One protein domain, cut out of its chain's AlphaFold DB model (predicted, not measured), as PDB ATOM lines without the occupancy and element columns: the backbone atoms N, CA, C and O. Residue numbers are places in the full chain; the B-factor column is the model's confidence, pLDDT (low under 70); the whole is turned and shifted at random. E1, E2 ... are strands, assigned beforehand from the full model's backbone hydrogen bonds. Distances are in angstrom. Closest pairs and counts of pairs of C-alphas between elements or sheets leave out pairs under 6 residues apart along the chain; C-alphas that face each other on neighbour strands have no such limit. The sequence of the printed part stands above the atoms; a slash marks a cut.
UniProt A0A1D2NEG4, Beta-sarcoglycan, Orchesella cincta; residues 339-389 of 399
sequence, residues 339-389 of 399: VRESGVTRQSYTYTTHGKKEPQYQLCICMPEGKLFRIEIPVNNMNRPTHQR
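What this domain is: This is residues 339 to 389 of the 399 residues of the protein "Beta-sarcoglycan" of Orchesella cincta (UniProt A0A1D2NEG4). With little regular structure, the domain is built on a narrow ribbon of two hairpins sharing the long strand E2, E1 pairing with one end of it and E3 with the other, while residues 339 to 349 before E1 and residues 378 to 389 after E3 hold no named element and lie outside the ribbon. The turn at residues 366 to 371 sticks out at one end, and residues 382 to 388 stick out elsewhere. The printed part has 51 residues, 20 of them in E1, E2 and E3, an all-strand antiparallel meander in that order, each strand beside the one before. It is loose, with a radius of gyration of the C-alphas of 12.7 A and spans of 39 by 26 by 18 A.

Where its parts are: E2, residues 356 to 365, is 28.3 A long. E1, residues 350 to 353, begins at C-alpha 350 (-59.743, -97.157, -65.416). E3, residues 372 to 377, is 15.8 A long and ends at C-alpha 377 (-63.909, -94.789, -72.883).

How they stand to each other: E2 is staggered, pairing with E1 over 356 to 359 (N 351 to O 358, 2.8 A) and with E3 over 360 to 365 (N 364 to O 373, 2.9 A). E1 and E3 are apart.

The domain as a whole: The C-alphas of Gly 355 and Pro 368, the two farthest apart, are 39.8 A apart. The printed part has no cut and no long link between strands. Residues 342 to 349 and 353 to 356 have pLDDT under 70.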
ATOM      1  N   VAL A 339     -71.682 -89.333 -70.160       77.88
ATOM      2  CA  VAL A 339     -72.296 -90.509 -70.776       77.88
ATOM      3  C   VAL A 339     -71.548 -91.762 -70.333       77.88
ATOM      4  O   VAL A 339     -70.336 -91.880 -70.527       77.88
ATOM      5  N   ARG A 340     -72.290 -92.712 -69.753       75.50
ATOM      6  CA  ARG A 340     -71.788 -94.038 -69.374       75.50
ATOM      7  C   ARG A 340     -72.489 -95.131 -70.165       75.50
ATOM      8  O   ARG A 340     -73.715 -95.130 -70.293       75.50
ATOM      9  N   GLU A 341     -71.718 -96.103 -70.631       70.38
ATOM     10  CA  GLU A 341     -72.264 -97.334 -71.195       70.38
ATOM     11  C   GLU A 341     -72.816 -98.210 -70.053       70.38
ATOM     12  O   GLU A 341     -72.177 -98.441 -69.022       70.38
ATOM     13  N   SER A 342     -74.069 -98.638 -70.198       59.28
ATOM     14  CA  SER A 342     -74.775 -99.421 -69.183       59.28
ATOM     15  C   SER A 342     -74.453-100.896 -69.368       59.28
ATOM     16  O   SER A 342     -74.782-101.456 -70.405       59.28
ATOM     17  N   GLY A 343     -73.822-101.514 -68.369       58.97
ATOM     18  CA  GLY A 343     -73.493-102.946 -68.388       58.97
ATOM     19  C   GLY A 343     -72.008-103.277 -68.252       58.97
ATOM     20  O   GLY A 343     -71.665-104.451 -68.174       58.97
ATOM     21  N   VAL A 344     -71.123-102.278 -68.166       62.12
ATOM     22  CA  VAL A 344     -69.682-102.516 -68.004       62.12
ATOM     23  C   VAL A 344     -69.210-102.062 -66.619       62.12
ATOM     24  O   VAL A 344     -69.594-101.001 -66.124       62.12
ATOM     25  N   THR A 345     -68.388-102.880 -65.958       60.47
ATOM     26  CA  THR A 345     -67.892-102.612 -64.600       60.47
ATOM     27  C   THR A 345     -66.919-101.429 -64.587       60.47
ATOM     28  O   THR A 345     -66.127-101.256 -65.514       60.47
ATOM     29  N   ARG A 346     -66.913-100.626 -63.507       61.72
ATOM     30  CA  ARG A 346     -66.004 -99.465 -63.341       61.72
ATOM     31  C   ARG A 346     -64.523 -99.799 -63.573       61.72
ATOM     32  O   ARG A 346     -63.772 -98.951 -64.033       61.72
ATOM     33  N   GLN A 347     -64.116-101.033 -63.284       62.94
ATOM     34  CA  GLN A 347     -62.744-101.519 -63.462       62.94
ATOM     35  C   GLN A 347     -62.303-101.547 -64.934       62.94
ATOM     36  O   GLN A 347     -61.118-101.405 -65.213       62.94
ATOM     37  N   SER A 348     -63.242-101.697 -65.871       63.47
ATOM     38  CA  SER A 348     -62.960-101.751 -67.312       63.47
ATOM     39  C   SER A 348     -62.628-100.392 -67.942       63.47
ATOM     40  O   SER A 348     -62.145-100.353 -69.071       63.47
ATOM     41  N   TYR A 349     -62.891 -99.293 -67.229       69.88
ATOM     42  CA  TYR A 349     -62.711 -97.921 -67.715       69.88
ATOM     43  C   TYR A 349     -61.455 -97.247 -67.175       69.88
ATOM     44  O   TYR A 349     -61.042 -96.219 -67.700       69.88
ATOM     45  N   THR A 350     -60.859 -97.794 -66.115       72.00
ATOM     46  CA  THR A 350     -59.743 -97.157 -65.416       72.00
ATOM     47  C   THR A 350     -58.398 -97.652 -65.925       72.00
ATOM     48  O   THR A 350     -58.132 -98.854 -65.879       72.00
ATOM     49  N   TYR A 351     -57.526 -96.729 -66.322       70.56
ATOM     50  CA  TYR A 351     -56.111 -96.981 -66.579       70.56
ATOM     51  C   TYR A 351     -55.290 -96.704 -65.314       70.56
ATOM     52  O   TYR A 351     -55.699 -95.909 -64.470       70.56
ATOM     53  N   THR A 352     -54.148 -97.374 -65.144       72.88
ATOM     54  CA  THR A 352     -53.256 -97.088 -64.010       72.88
ATOM     55  C   THR A 352     -52.217 -96.069 -64.449       72.88
ATOM     56  O   THR A 352     -51.279 -96.410 -65.162       72.88
ATOM     57  N   THR A 353     -52.380 -94.827 -64.007       63.50
ATOM     58  CA  THR A 353     -51.454 -93.727 -64.293       63.50
ATOM     59  C   THR A 353     -50.833 -93.292 -62.968       63.50
ATOM     60  O   THR A 353     -51.546 -92.968 -62.023       63.50
ATOM     61  N   HIS A 354     -49.503 -93.368 -62.844       67.12
ATOM     62  CA  HIS A 354     -48.776 -93.056 -61.597       67.12
ATOM     63  C   HIS A 354     -49.335 -93.754 -60.332       67.12
ATOM     64  O   HIS A 354     -49.446 -93.151 -59.267       67.12
ATOM     65  N   GLY A 355     -49.722 -95.031 -60.443       69.75
ATOM     66  CA  GLY A 355     -50.245 -95.821 -59.318       69.75
ATOM     67  C   GLY A 355     -51.694 -95.508 -58.913       69.75
ATOM     68  O   GLY A 355     -52.212 -96.141 -57.995       69.75
ATOM     69  N   LYS A 356     -52.375 -94.586 -59.606       68.94
ATOM     70  CA  LYS A 356     -53.800 -94.282 -59.414       68.94
ATOM     71  C   LYS A 356     -54.620 -94.824 -60.584       68.94
ATOM     72  O   LYS A 356     -54.195 -94.760 -61.733       68.94
ATOM     73  N   LYS A 357     -55.792 -95.386 -60.281       72.75
ATOM     74  CA  LYS A 357     -56.754 -95.865 -61.283       72.75
ATOM     75  C   LYS A 357     -57.621 -94.695 -61.740       72.75
ATOM     76  O   LYS A 357     -58.493 -94.270 -60.988       72.75
ATOM     77  N   GLU A 358     -57.397 -94.200 -62.953       73.69
ATOM     78  CA  GLU A 358     -58.112 -93.049 -63.515       73.69
ATOM     79  C   GLU A 358     -58.891 -93.436 -64.781       73.69
ATOM     80  O   GLU A 358     -58.350 -94.129 -65.645       73.69
ATOM     81  N   PRO A 359     -60.170 -93.039 -64.904       75.75
ATOM     82  CA  PRO A 359     -60.955 -93.284 -66.107       75.75
ATOM     83  C   PRO A 359     -60.524 -92.392 -67.279       75.75
ATOM     84  O   PRO A 359     -60.245 -91.208 -67.098       75.75
ATOM     85  N   GLN A 360     -60.508 -92.950 -68.494       81.38
ATOM     86  CA  GLN A 360     -60.267 -92.186 -69.719       81.38
ATOM     87  C   GLN A 360     -61.583 -91.626 -70.271       81.38
ATOM     88  O   GLN A 360     -62.591 -92.331 -70.343       81.38
ATOM     89  N   TYR A 361     -61.562 -90.367 -70.707       83.31
ATOM     90  CA  TYR A 361     -62.717 -89.703 -71.307       83.31
ATOM     91  C   TYR A 361     -62.396 -89.195 -72.711       83.31
ATOM     92  O   TYR A 361     -61.284 -88.736 -72.971       83.31
ATOM     93  N   GLN A 362     -63.392 -89.216 -73.594       85.50
ATOM     94  CA  GLN A 362     -63.382 -88.449 -74.840       85.50
ATOM     95  C   GLN A 362     -64.387 -87.305 -74.741       85.50
ATOM     96  O   GLN A 362     -65.505 -87.490 -74.257       85.50
ATOM     97  N   LEU A 363     -63.970 -86.120 -75.186       86.06
ATOM     98  CA  LEU A 363     -64.816 -84.935 -75.266       86.06
ATOM     99  C   LEU A 363     -65.510 -84.901 -76.630       86.06
ATOM    100  O   LEU A 363     -64.856 -85.032 -77.665       86.06
ATOM    101  N   CYS A 364     -66.824 -84.727 -76.616       86.62
ATOM    102  CA  CYS A 364     -67.680 -84.741 -77.791       86.62
ATOM    103  C   CYS A 364     -68.518 -83.459 -77.856       86.62
ATOM    104  O   CYS A 364     -68.832 -82.859 -76.825       86.62
ATOM    105  N   ILE A 365     -68.869 -83.049 -79.076       87.75
ATOM    106  CA  ILE A 365     -69.630 -81.826 -79.352       87.75
ATOM    107  C   ILE A 365     -70.904 -82.208 -80.106       87.75
ATOM    108  O   ILE A 365     -70.828 -82.829 -81.167       87.75
ATOM    109  N   CYS A 366     -72.065 -81.822 -79.578       84.50
ATOM    110  CA  CYS A 366     -73.332 -81.914 -80.293       84.50
ATOM    111  C   CYS A 366     -73.392 -80.854 -81.382       84.50
ATOM    112  O   CYS A 366     -73.359 -79.666 -81.084       84.50
ATOM    113  N   MET A 367     -73.523 -81.259 -82.638       82.69
ATOM    114  CA  MET A 367     -73.816 -80.329 -83.728       82.69
ATOM    115  C   MET A 367     -75.327 -80.322 -84.004       82.69
ATOM    116  O   MET A 367     -75.941 -81.384 -83.924       82.69
ATOM    117  N   PRO A 368     -75.938 -79.172 -84.349       77.38
ATOM    118  CA  PRO A 368     -75.336 -77.840 -84.490       77.38
ATOM    119  C   PRO A 368     -75.267 -77.035 -83.177       77.38
ATOM    120  O   PRO A 368     -74.715 -75.941 -83.166       77.38
ATOM    121  N   GLU A 369     -75.836 -77.550 -82.085       77.56
ATOM    122  CA  GLU A 369     -76.079 -76.798 -80.840       77.56
ATOM    123  C   GLU A 369     -74.812 -76.430 -80.048       77.56
ATOM    124  O   GLU A 369     -74.853 -75.559 -79.185       77.56
ATOM    125  N   GLY A 370     -73.685 -77.093 -80.307       79.00
ATOM    126  CA  GLY A 370     -72.404 -76.866 -79.636       79.00
ATOM    127  C   GLY A 370     -72.305 -77.429 -78.213       79.00
ATOM    128  O   GLY A 370     -71.322 -77.145 -77.529       79.00
ATOM    129  N   LYS A 371     -73.283 -78.219 -77.742       82.75
ATOM    130  CA  LYS A 371     -73.266 -78.789 -76.381       82.75
ATOM    131  C   LYS A 371     -72.074 -79.733 -76.198       82.75
ATOM    132  O   LYS A 371     -71.887 -80.660 -76.986       82.75
ATOM    133  N   LEU A 372     -71.292 -79.509 -75.143       85.69
ATOM    134  CA  LEU A 372     -70.152 -80.348 -74.774       85.69
ATOM    135  C   LEU A 372     -70.583 -81.448 -73.808       85.69
ATOM    136  O   LEU A 372     -71.232 -81.182 -72.798       85.69
ATOM    137  N   PHE A 373     -70.162 -82.676 -74.083       87.38
ATOM    138  CA  PHE A 373     -70.327 -83.799 -73.168       87.38
ATOM    139  C   PHE A 373     -69.090 -84.687 -73.195       87.38
ATOM    140  O   PHE A 373     -68.335 -84.716 -74.170       87.38
ATOM    141  N   ARG A 374     -68.875 -85.423 -72.108       87.06
ATOM    142  CA  ARG A 374     -67.793 -86.403 -72.007       87.06
ATOM    143  C   ARG A 374     -68.356 -87.815 -71.991       87.06
ATOM    144  O   ARG A 374     -69.374 -88.078 -71.352       87.06
ATOM    145  N   ILE A 375     -67.666 -88.730 -72.656       86.94
ATOM    146  CA  ILE A 375     -67.988 -90.158 -72.647       86.94
ATOM    147  C   ILE A 375     -66.842 -90.949 -72.016       86.94
ATOM    148  O   ILE A 375     -65.678 -90.700 -72.332       86.94
ATOM    149  N   GLU A 376     -67.167 -91.868 -71.099       84.88
ATOM    150  CA  GLU A 376     -66.187 -92.809 -70.532       84.88
ATOM    151  C   GLU A 376     -65.769 -93.815 -71.605       84.88
ATOM    152  O   GLU A 376     -66.599 -94.554 -72.134       84.88
ATOM    153  N   ILE A 377     -64.474 -93.845 -71.924       85.50
ATOM    154  CA  ILE A 377     -63.909 -94.789 -72.883       85.50
ATOM    155  C   ILE A 377     -63.366 -96.007 -72.128       85.50
ATOM    156  O   ILE A 377     -62.513 -95.851 -71.254       85.50
ATOM    157  N   PRO A 378     -63.823 -97.230 -72.454       83.12
ATOM    158  CA  PRO A 378     -63.292 -98.436 -71.838       83.12
ATOM    159  C   PRO A 378     -61.855 -98.709 -72.305       83.12
ATOM    160  O   PRO A 378     -61.497 -98.451 -73.451       83.12
ATOM    161  N   VAL A 379     -61.019 -99.300 -71.452       81.56
ATOM    162  CA  VAL A 379     -59.600 -99.564 -71.766       81.56
ATOM    163  C   VAL A 379     -59.452-100.484 -72.986       81.56
ATOM    164  O   VAL A 379     -58.525-100.345 -73.779       81.56
ATOM    165  N   ASN A 380     -60.402-101.402 -73.185       81.00
ATOM    166  CA  ASN A 380     -60.421-102.308 -74.330       81.00
ATOM    167  C   ASN A 380     -61.101-101.728 -75.583       81.00
ATOM    168  O   ASN A 380     -61.313-102.478 -76.533       81.00
ATOM    169  N   ASN A 381     -61.448-100.434 -75.616       83.75
ATOM    170  CA  ASN A 381     -62.257 -99.849 -76.692       83.75
ATOM    171  C   ASN A 381     -61.649-100.059 -78.087       83.75
ATOM    172  O   ASN A 381     -62.361-100.377 -79.033       83.75
ATOM    173  N   MET A 382     -60.322 -99.957 -78.217       81.88
ATOM    174  CA  MET A 382     -59.629-100.171 -79.496       81.88
ATOM    175  C   MET A 382     -59.703-101.626 -79.983       81.88
ATOM    176  O   MET A 382     -59.725-101.867 -81.191       81.88
ATOM    177  N   ASN A 383     -59.817-102.580 -79.055       83.31
ATOM    178  CA  ASN A 383     -59.886-104.015 -79.337       83.31
ATOM    179  C   ASN A 383     -61.322-104.491 -79.612       83.31
ATOM    180  O   ASN A 383     -61.519-105.642 -79.998       83.31
ATOM    181  N   ARG A 384     -62.332-103.633 -79.410       81.56
ATOM    182  CA  ARG A 384     -63.726-103.954 -79.727       81.56
ATOM    183  C   ARG A 384     -63.973-103.875 -81.243       81.56
ATOM    184  O   ARG A 384     -63.376-103.017 -81.911       81.56
ATOM    185  N   PRO A 385     -64.879-104.715 -81.785       81.69
ATOM    186  CA  PRO A 385     -65.401-104.562 -83.142       81.69
ATOM    187  C   PRO A 385     -65.896-103.133 -83.365       81.69
ATOM    188  O   PRO A 385     -66.441-102.527 -82.447       81.69
ATOM    189  N   THR A 386     -65.752-102.596 -84.576       79.31
ATOM    190  CA  THR A 386     -66.117-101.204 -84.917       79.31
ATOM    191  C   THR A 386     -67.525-100.811 -84.466       79.31
ATOM    192  O   THR A 386     -67.699 -99.717 -83.945       79.31
ATOM    193  N   HIS A 387     -68.499-101.717 -84.579       76.56
ATOM    194  CA  HIS A 387     -69.891-101.501 -84.157       76.56
ATOM    195  C   HIS A 387     -70.113-101.469 -82.632       76.56
ATOM    196  O   HIS A 387     -71.182-101.074 -82.183       76.56
ATOM    197  N   GLN A 388     -69.130-101.899 -81.840       76.69
ATOM    198  CA  GLN A 388     -69.168-101.931 -80.371       76.69
ATOM    199  C   GLN A 388     -68.190-100.930 -79.739       76.69
ATOM    200  O   GLN A 388     -67.970-100.949 -78.524       76.69
ATOM    201  N   ARG A 389     -67.557-100.078 -80.554       83.56
ATOM    202  CA  ARG A 389     -66.668 -99.032 -80.055       83.56
ATOM    203  C   ARG A 389     -67.493 -97.913 -79.439       83.56
ATOM    204  O   ARG A 389     -68.421 -97.390 -80.044       83.56
TER     205      ARG A 389